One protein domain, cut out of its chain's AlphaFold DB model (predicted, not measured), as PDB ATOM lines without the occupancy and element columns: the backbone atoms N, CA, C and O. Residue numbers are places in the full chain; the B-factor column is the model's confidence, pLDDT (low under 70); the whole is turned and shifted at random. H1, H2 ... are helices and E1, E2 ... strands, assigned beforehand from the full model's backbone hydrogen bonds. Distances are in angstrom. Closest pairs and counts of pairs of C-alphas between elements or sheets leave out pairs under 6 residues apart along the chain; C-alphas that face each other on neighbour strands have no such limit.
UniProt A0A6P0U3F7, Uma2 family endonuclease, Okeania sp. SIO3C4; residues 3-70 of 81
ATOM      1  N   LEU A   3     -17.645  -3.538  21.033       97.94
ATOM      2  CA  LEU A   3     -16.607  -3.028  21.932       97.94
ATOM      3  C   LEU A   3     -15.259  -3.190  21.232       97.94
ATOM      4  O   LEU A   3     -14.891  -4.321  20.911       97.94
ATOM      5  N   VAL A   4     -14.545  -2.091  20.999       97.56
ATOM      6  CA  VAL A   4     -13.235  -2.092  20.334       97.56
ATOM      7  C   VAL A   4     -12.289  -1.179  21.098       97.56
ATOM      8  O   VAL A   4     -12.582   0.001  21.263       97.56
ATOM      9  N   SER A   5     -11.181  -1.724  21.599       96.69
ATOM     10  CA  SER A   5     -10.162  -0.986  22.358       96.69
ATOM     11  C   SER A   5     -10.743  -0.189  23.536       96.69
ATOM     12  O   SER A   5     -10.339   0.934  23.823       96.69
ATOM     13  N   GLY A   6     -11.730  -0.779  24.221       96.88
ATOM     14  CA  GLY A   6     -12.424  -0.171  25.360       96.88
ATOM     15  C   GLY A   6     -13.518   0.840  24.992       96.88
ATOM     16  O   GLY A   6     -14.203   1.331  25.889       96.88
ATOM     17  N   GLU A   7     -13.738   1.112  23.705       97.75
ATOM     18  CA  GLU A   7     -14.762   2.040  23.228       97.75
ATOM     19  C   GLU A   7     -16.003   1.314  22.699       97.75
ATOM     20  O   GLU A   7     -15.917   0.298  22.003       97.75
ATOM     21  N   ILE A   8     -17.183   1.853  23.018       97.31
ATOM     22  CA  ILE A   8     -18.453   1.355  22.483       97.31
ATOM     23  C   ILE A   8     -18.681   1.979  21.110       97.31
ATOM     24  O   ILE A   8     -18.908   3.182  20.992       97.31
ATOM     25  N   ILE A   9     -18.713   1.137  20.081       96.94
ATOM     26  CA  ILE A   9     -19.027   1.544  18.715       96.94
ATOM     27  C   ILE A   9     -20.498   1.235  18.426       96.94
ATOM     28  O   ILE A   9     -20.948   0.083  18.464       96.94
ATOM     29  N   VAL A  10     -21.272   2.276  18.119       95.94
ATOM     30  CA  VAL A  10     -22.663   2.142  17.675       95.94
ATOM     31  C   VAL A  10     -22.689   2.088  16.152       95.94
ATOM     32  O   VAL A  10     -22.396   3.074  15.485       95.94
ATOM     33  N   MET A  11     -23.052   0.929  15.609       91.00
ATOM     34  CA  MET A  11     -23.261   0.758  14.171       91.00
ATOM     35  C   MET A  11     -24.622   1.330  13.774       91.00
ATOM     36  O   MET A  11     -25.614   1.110  14.478       91.00
ATOM     37  N   SER A  12     -24.681   2.031  12.643       92.62
ATOM     38  CA  SER A  12     -25.953   2.340  11.990       92.62
ATOM     39  C   SER A  12     -26.652   1.045  11.559       92.62
ATOM     40  O   SER A  12     -25.970   0.054  11.286       92.62
ATOM     41  N   PRO A  13     -27.993   1.032  11.475       92.06
ATOM     42  CA  PRO A  13     -28.703  -0.060  10.823       92.06
ATOM     43  C   PRO A  13     -28.170  -0.277   9.405       92.06
ATOM     44  O   PRO A  13     -27.874   0.687   8.694       92.06
ATOM     45  N   SER A  14     -28.054  -1.536   9.005       92.81
ATOM     46  CA  SER A  14     -27.712  -1.921   7.642       92.81
ATOM     47  C   SER A  14     -28.810  -1.503   6.659       92.81
ATOM     48  O   SER A  14     -29.994  -1.418   6.995       92.81
ATOM     49  N   GLY A  15     -28.401  -1.199   5.425       96.56
ATOM     50  CA  GLY A  15     -29.326  -1.001   4.310       96.56
ATOM     51  C   GLY A  15     -29.766  -2.335   3.706       96.56
ATOM     52  O   GLY A  15     -29.102  -3.352   3.896       96.56
ATOM     53  N   LEU A  16     -30.850  -2.309   2.921       97.56
ATOM     54  CA  LEU A  16     -31.436  -3.499   2.289       97.56
ATOM     55  C   LEU A  16     -30.403  -4.328   1.510       97.56
ATOM     56  O   LEU A  16     -30.300  -5.528   1.727       97.56
ATOM     57  N   GLU A  17     -29.612  -3.687   0.647       97.81
ATOM     58  CA  GLU A  17     -28.604  -4.372  -0.173       97.81
ATOM     59  C   GLU A  17     -27.543  -5.076   0.685       97.81
ATOM     60  O   GLU A  17     -27.192  -6.228   0.435       97.81
ATOM     61  N   SER A  18     -27.055  -4.414   1.740       95.75
ATOM     62  CA  SER A  18     -26.074  -5.010   2.653       95.75
ATOM     63  C   SER A  18     -26.657  -6.208   3.405       95.75
ATOM     64  O   SER A  18     -25.984  -7.232   3.538       95.75
ATOM     65  N   ASP A  19     -27.915  -6.109   3.841       96.69
ATOM     66  CA  ASP A  19     -28.613  -7.205   4.518       96.69
ATOM     67  C   ASP A  19     -28.883  -8.391   3.587       96.69
ATOM     68  O   ASP A  19     -28.713  -9.540   3.998       96.69
ATOM     69  N   GLU A  20     -29.252  -8.147   2.328       97.94
ATOM     70  CA  GLU A  20     -29.435  -9.206   1.329       97.94
ATOM     71  C   GLU A  20     -28.127  -9.969   1.079       97.94
ATOM     72  O   GLU A  20     -28.122 -11.205   1.044       97.94
ATOM     73  N   VAL A  21     -27.002  -9.253   0.981       98.00
ATOM     74  CA  VAL A  21     -25.672  -9.863   0.841       98.00
ATOM     75  C   VAL A  21     -25.310 -10.687   2.079       98.00
ATOM     76  O   VAL A  21     -24.906 -11.847   1.947       98.00
ATOM     77  N   ALA A  22     -25.488 -10.141   3.286       97.44
ATOM     78  CA  ALA A  22     -25.224 -10.861   4.531       97.44
ATOM     79  C   ALA A  22     -26.083 -12.134   4.648       97.44
ATOM     80  O   ALA A  22     -25.572 -13.218   4.956       97.44
ATOM     81  N   ALA A  23     -27.376 -12.033   4.328       98.00
ATOM     82  CA  ALA A  23     -28.302 -13.159   4.331       98.00
ATOM     83  C   ALA A  23     -27.888 -14.247   3.328       98.00
ATOM     84  O   ALA A  23     -27.911 -15.435   3.667       98.00
ATOM     85  N   ALA A  24     -27.454 -13.865   2.123       98.44
ATOM     86  CA  ALA A  24     -26.960 -14.805   1.121       98.44
ATOM     87  C   ALA A  24     -25.704 -15.551   1.605       98.44
ATOM     88  O   ALA A  24     -25.633 -16.776   1.487       98.44
ATOM     89  N   ILE A  25     -24.747 -14.849   2.223       98.31
ATOM     90  CA  ILE A  25     -23.537 -15.460   2.801       98.31
ATOM     91  C   ILE A  25     -23.909 -16.485   3.878       98.31
ATOM     92  O   ILE A  25     -23.437 -17.627   3.839       98.31
ATOM     93  N   VAL A  26     -24.788 -16.110   4.815       98.31
ATOM     94  CA  VAL A  26     -25.285 -17.019   5.860       98.31
ATOM     95  C   VAL A  26     -25.961 -18.238   5.237       98.31
ATOM     96  O   VAL A  26     -25.681 -19.366   5.651       98.31
ATOM     97  N   ALA A  27     -26.808 -18.043   4.222       98.25
ATOM     98  CA  ALA A  27     -27.501 -19.127   3.540       98.25
ATOM     99  C   ALA A  27     -26.520 -20.094   2.863       98.25
ATOM    100  O   ALA A  27     -26.625 -21.304   3.075       98.25
ATOM    101  N   TYR A  28     -25.548 -19.601   2.093       98.31
ATOM    102  CA  TYR A  28     -24.564 -20.456   1.426       98.31
ATOM    103  C   TYR A  28     -23.730 -21.264   2.423       98.31
ATOM    104  O   TYR A  28     -23.591 -22.482   2.265       98.31
ATOM    105  N   LEU A  29     -23.247 -20.624   3.492       97.44
ATOM    106  CA  LEU A  29     -22.528 -21.317   4.560       97.44
ATOM    107  C   LEU A  29     -23.411 -22.383   5.210       97.44
ATOM    108  O   LEU A  29     -22.991 -23.531   5.346       97.44
ATOM    109  N   TRP A  30     -24.645 -22.038   5.575       96.75
ATOM    110  CA  TRP A  30     -25.554 -22.948   6.264       96.75
ATOM    111  C   TRP A  30     -25.859 -24.204   5.440       96.75
ATOM    112  O   TRP A  30     -25.756 -25.320   5.961       96.75
ATOM    113  N   HIS A  31     -26.161 -24.043   4.148       97.56
ATOM    114  CA  HIS A  31     -26.435 -25.166   3.245       97.56
ATOM    115  C   HIS A  31     -25.213 -26.070   3.055       97.56
ATOM    116  O   HIS A  31     -25.360 -27.287   2.921       97.56
ATOM    117  N   TRP A  32     -24.002 -25.511   3.095       96.50
ATOM    118  CA  TRP A  32     -22.778 -26.301   3.046       96.50
ATOM    119  C   TRP A  32     -22.532 -27.087   4.342       96.50
ATOM    120  O   TRP A  32     -22.247 -28.290   4.301       96.50
ATOM    121  N   VAL A  33     -22.643 -26.431   5.501       96.12
ATOM    122  CA  VAL A  33     -22.175 -27.001   6.774       96.12
ATOM    123  C   VAL A  33     -23.182 -27.937   7.425       96.12
ATOM    124  O   VAL A  33     -22.775 -28.932   8.025       96.12
ATOM    125  N   ARG A  34     -24.487 -27.659   7.296       94.38
ATOM    126  CA  ARG A  34     -25.546 -28.420   7.971       94.38
ATOM    127  C   ARG A  34     -25.571 -29.909   7.611       94.38
ATOM    128  O   ARG A  34     -25.533 -30.714   8.539       94.38
ATOM    129  N   PRO A  35     -25.592 -30.332   6.330       96.12
ATOM    130  CA  PRO A  35     -25.623 -31.762   6.001       96.12
ATOM    131  C   PRO A  35     -24.367 -32.512   6.473       96.12
ATOM    132  O   PRO A  35     -24.417 -33.718   6.688       96.12
ATOM    133  N   ARG A  36     -23.255 -31.796   6.671       96.12
ATOM    134  CA  ARG A  36     -21.961 -32.341   7.104       96.12
ATOM    135  C   ARG A  36     -21.721 -32.211   8.614       96.12
ATOM    136  O   ARG A  36     -20.713 -32.706   9.100       96.12
ATOM    137  N   LYS A  37     -22.623 -31.543   9.348       94.50
ATOM    138  CA  LYS A  37     -22.525 -31.270  10.796       94.50
ATOM    139  C   LYS A  37     -21.195 -30.628  11.216       94.50
ATOM    140  O   LYS A  37     -20.694 -30.893  12.304       94.50
ATOM    141  N   LEU A  38     -20.627 -29.778  10.357       95.56
ATOM    142  CA  LEU A  38     -19.286 -29.218  10.571       95.56
ATOM    143  C   LEU A  38     -19.261 -28.091  11.604       95.56
ATOM    144  O   LEU A  38     -18.218 -27.845  12.201       95.56
ATOM    145  N   ALA A  39     -20.369 -27.364  11.771       94.69
ATOM    146  CA  ALA A  39     -20.377 -26.110  12.513       94.69
ATOM    147  C   ALA A  39     -21.776 -25.579  12.828       94.69
ATOM    148  O   ALA A  39     -22.787 -26.063  12.314       94.69
ATOM    149  N   ARG A  40     -21.802 -24.504  13.621       93.25
ATOM    150  CA  ARG A  40     -22.898 -23.529  13.657       93.25
ATOM    151  C   ARG A  40     -22.567 -22.320  12.799       93.25
ATOM    152  O   ARG A  40     -21.435 -21.845  12.827       93.25
ATOM    153  N   VAL A  41     -23.579 -21.812  12.103       96.44
ATOM    154  CA  VAL A  41     -23.537 -20.510  11.431       96.44
ATOM    155  C   VAL A  41     -24.384 -19.542  12.242       96.44
ATOM    156  O   VAL A  41     -25.521 -19.875  12.577       96.44
ATOM    157  N   ILE A  42     -23.823 -18.384  12.580       95.12
ATOM    158  CA  ILE A  42     -24.486 -17.320  13.340       95.12
ATOM    159  C   ILE A  42     -24.545 -16.074  12.452       95.12
ATOM    160  O   ILE A  42     -23.555 -15.750  11.797       95.12
ATOM    161  N   ALA A  43     -25.705 -15.425  12.402       95.00
ATOM    162  CA  ALA A  43     -25.915 -14.175  11.669       95.00
ATOM    163  C   ALA A  43     -25.464 -12.954  12.502       95.00
ATOM    164  O   ALA A  43     -24.961 -13.113  13.616       95.00
ATOM    165  N   SER A  44     -25.702 -11.748  11.984       93.94
ATOM    166  CA  SER A  44     -25.216 -10.455  12.502       93.94
ATOM    167  C   SER A  44     -25.491 -10.138  13.979       93.94
ATOM    168  O   SER A  44     -24.839  -9.274  14.559       93.94
ATOM    169  N   SER A  45     -26.426 -10.829  14.636       91.31
ATOM    170  CA  SER A  45     -26.736 -10.616  16.057       91.31
ATOM    171  C   SER A  45     -25.836 -11.391  17.031       91.31
ATOM    172  O   SER A  45     -25.957 -11.223  18.246       91.31
ATOM    173  N   GLY A  46     -24.938 -12.247  16.536       91.69
ATOM    174  CA  GLY A  46     -24.003 -13.005  17.369       91.69
ATOM    175  C   GLY A  46     -22.811 -12.173  17.836       91.69
ATOM    176  O   GLY A  46     -21.969 -11.813  17.024       91.69
ATOM    177  N   GLY A  47     -22.696 -11.926  19.143       94.00
ATOM    178  CA  GLY A  47     -21.531 -11.264  19.738       94.00
ATOM    179  C   GLY A  47     -20.407 -12.238  20.108       94.00
ATOM    180  O   GLY A  47     -20.651 -13.260  20.752       94.00
ATOM    181  N   PHE A  48     -19.168 -11.893  19.760       95.12
ATOM    182  CA  PHE A  48     -17.972 -12.700  20.003       95.12
ATOM    183  C   PHE A  48     -16.901 -11.889  20.718       95.12
ATOM    184  O   PHE A  48     -16.468 -10.855  20.213       95.12
ATOM    185  N   ARG A  49     -16.429 -12.396  21.860       96.25
ATOM    186  CA  ARG A  49     -15.240 -11.859  22.524       96.25
ATOM    187  C   ARG A  49     -13.981 -12.368  21.822       96.25
ATOM    188  O   ARG A  49     -13.788 -13.581  21.717       96.25
ATOM    189  N   LEU A  50     -13.135 -11.455  21.362       95.94
ATOM    190  CA  LEU A  50     -11.872 -11.766  20.706       95.94
ATOM    191  C   LEU A  50     -10.762 -12.046  21.734       95.94
ATOM    192  O   LEU A  50     -10.798 -11.519  22.846       95.94
ATOM    193  N   PRO A  51      -9.759 -12.871  21.384       95.31
ATOM    194  CA  PRO A  51      -8.643 -13.206  22.267       95.31
ATOM    195  C   PRO A  51      -7.517 -12.152  22.212       95.31
ATOM    196  O   PRO A  51      -6.342 -12.505  22.287       95.31
ATOM    197  N   ASN A  52      -7.851 -10.876  22.008       95.38
ATOM    198  CA  ASN A  52      -6.891  -9.775  22.070       95.38
ATOM    199  C   ASN A  52      -6.817  -9.188  23.489       95.38
ATOM    200  O   ASN A  52      -7.651  -9.494  24.340       95.38
ATOM    201  N   ALA A  53      -5.792  -8.370  23.752       95.81
ATOM    202  CA  ALA A  53      -5.535  -7.806  25.080       95.81
ATOM    203  C   ALA A  53      -6.721  -6.987  25.619       95.81
ATOM    204  O   ALA A  53      -7.036  -7.075  26.803       95.81
ATOM    205  N   ASP A  54      -7.406  -6.267  24.730       95.69
ATOM    206  CA  ASP A  54      -8.521  -5.384  25.082       95.69
ATOM    207  C   ASP A  54      -9.854  -6.133  25.258       95.69
ATOM    208  O   ASP A  54     -10.836  -5.564  25.734       95.69
ATOM    209  N   GLY A  55      -9.897  -7.429  24.922       96.50
ATOM    210  CA  GLY A  55     -11.088  -8.263  25.080       96.50
ATOM    211  C   GLY A  55     -12.273  -7.786  24.240       96.50
ATOM    212  O   GLY A  55     -13.416  -7.859  24.706       96.50
ATOM    213  N   ASP A  56     -11.995  -7.311  23.024       98.06
ATOM    214  CA  ASP A  56     -12.976  -6.724  22.111       98.06
ATOM    215  C   ASP A  56     -14.178  -7.638  21.896       98.06
ATOM    216  O   ASP A  56     -14.053  -8.864  21.844       98.06
ATOM    217  N   ILE A  57     -15.352  -7.038  21.712       98.00
ATOM    218  CA  ILE A  57     -16.584  -7.749  21.380       98.00
ATOM    219  C   ILE A  57     -17.042  -7.296  20.003       98.00
ATOM    220  O   ILE A  57     -17.431  -6.144  19.823       98.00
ATOM    221  N   ARG A  58     -17.036  -8.223  19.046       97.12
ATOM    222  CA  ARG A  58     -17.458  -7.985  17.661       97.12
ATOM    223  C   ARG A  58     -18.736  -8.745  17.338       97.12
ATOM    224  O   ARG A  58     -18.960  -9.825  17.887       97.12
ATOM    225  N   ALA A  59     -19.545  -8.207  16.436       96.12
ATOM    226  CA  ALA A  59     -20.767  -8.815  15.925       96.12
ATOM    227  C   ALA A  59     -20.711  -8.872  14.385       96.12
ATOM    228  O   ALA A  59     -21.250  -7.991  13.720       96.12
ATOM    229  N   PRO A  60     -20.006  -9.864  13.804       95.75
ATOM    230  CA  PRO A  60     -19.848  -9.982  12.354       95.75
ATOM    231  C   PRO A  60     -21.159 -10.368  11.662       95.75
ATOM    232  O   PRO A  60     -21.923 -11.162  12.206       95.75
ATOM    233  N   ASP A  61     -21.348  -9.937  10.413       96.06
ATOM    234  CA  ASP A  61     -22.554 -10.233   9.615       96.06
ATOM    235  C   ASP A  61     -22.793 -11.734   9.372       96.06
ATOM    236  O   ASP A  61     -23.933 -12.192   9.273       96.06
ATOM    237  N   ALA A  62     -21.714 -12.524   9.328       97.12
ATOM    238  CA  ALA A  62     -21.760 -13.978   9.284       97.12
ATOM    239  C   ALA A  62     -20.585 -14.582  10.064       97.12
ATOM    240  O   ALA A  62     -19.436 -14.177   9.902       97.12
ATOM    241  N   SER A  63     -20.865 -15.593  10.885       96.62
ATOM    242  CA  SER A  63     -19.862 -16.284  11.698       96.62
ATOM    243  C   SER A  63     -19.991 -17.802  11.595       96.62
ATOM    244  O   SER A  63     -21.095 -18.341  11.577       96.62
ATOM    245  N   PHE A  64     -18.855 -18.504  11.583       95.88
ATOM    246  CA  PHE A  64     -18.757 -19.967  11.573       95.88
ATOM    247  C   PHE A  64     -18.066 -20.448  12.851       95.88
ATOM    248  O   PHE A  64     -16.916 -20.098  13.118       95.88
ATOM    249  N   ILE A  65     -18.745 -21.289  13.628       94.38
ATOM    250  CA  ILE A  65     -18.183 -21.918  14.826       94.38
ATOM    251  C   ILE A  65     -18.071 -23.416  14.566       94.38
ATOM    252  O   ILE A  65     -19.089 -24.110  14.543       94.38
ATOM    253  N   SER A  66     -16.842 -23.909  14.377       94.88
ATOM    254  CA  SER A  66     -16.570 -25.344  14.204       94.88
ATOM    255  C   SER A  66     -17.236 -26.164  15.308       94.88
ATOM    256  O   SER A  66     -17.192 -25.778  16.478       94.88
ATOM    257  N   ALA A  67     -17.809 -27.312  14.943       93.50
ATOM    258  CA  ALA A  67     -18.459 -28.232  15.868       93.50
ATOM    259  C   ALA A  67     -17.541 -28.639  17.033       93.50
ATOM    260  O   ALA A  67     -18.008 -28.778  18.159       93.50
ATOM    261  N   GLU A  68     -16.235 -28.745  16.782       93.81
ATOM    262  CA  GLU A  68     -15.213 -29.077  17.785       93.81
ATOM    263  C   GLU A  68     -15.010 -27.975  18.837       93.81
ATOM    264  O   GLU A  68     -14.578 -28.252  19.953       93.81
ATOM    265  N   LYS A  69     -15.321 -26.721  18.487       90.94
ATOM    266  CA  LYS A  69     -15.177 -25.546  19.362       90.94
ATOM    267  C   LYS A  69     -16.482 -25.163  20.058       90.94
ATOM    268  O   LYS A  69     -16.501 -24.194  20.817       90.94
ATOM    269  N   LEU A  70     -17.578 -25.875  19.792       87.38
ATOM    270  CA  LEU A  70     -18.852 -25.570  20.428       87.38
ATOM    271  C   LEU A  70     -18.804 -25.915  21.920       87.38
ATOM    272  O   LEU A  70     -18.277 -26.968  22.293       87.38
TER     273      LEU A  70
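AT A GLANCE: This is residues 3 to 70 of the 81 residues of the protein "Uma2 family endonuclease" of Okeania sp. SIO3C4 (UniProt A0A6P0U3F7). A two-stranded hairpin, E2 and E3, has one helix, H1, packed on it with residues 22 to 33; the link 44 to 61 folds out and back from the hairpin, and E1 lies away from all three. The 68 printed residues run E1, H1, E2, E3, the sheet being antiparallel. The class is mixed, with under half of the residues in named elements. The whole is loose, radius of gyration of the C-alphas 13.8 A, and flat, 39 by 33 by 12 A.

IN THESE COORDINATES: E2 is residues 39 to 43, 13.2 A, and E3 62 to 66, 13.4 A, ending at C-alpha 66 (-16.570, -25.344, 14.204). H1 is residues 16 to 33, 25.7 A. E1, residues 7 to 9, 6.2 A, begins at C-alpha 7 (-14.762, 2.040, 23.228).

HOW THE PARTS SIT: E2 and E3 are antiparallel at 161 degrees, with N 40 and O 65 2.9 A apart, within hydrogen-bond range. The closest C-alphas of H1 and E2, Trp 30 and Val 41, are 6.1 A apart; those of H1 and E3, Val 26 and Ala 62, 5.8 A. In H1 every O i to N i+4 pair is within hydrogen-bond range. E1 pairs with no named strand and is apart from H1, E2 and E3.

THE WHOLE: The C-alphas farthest apart, Glu 7 and Pro 35, are 39.5 A apart. The printed part has no cut. E2 to E3 is a long link, in which residues 48 to 49 pair antiparallel with 57 to 58. No printed residue is under 70 in pLDDT.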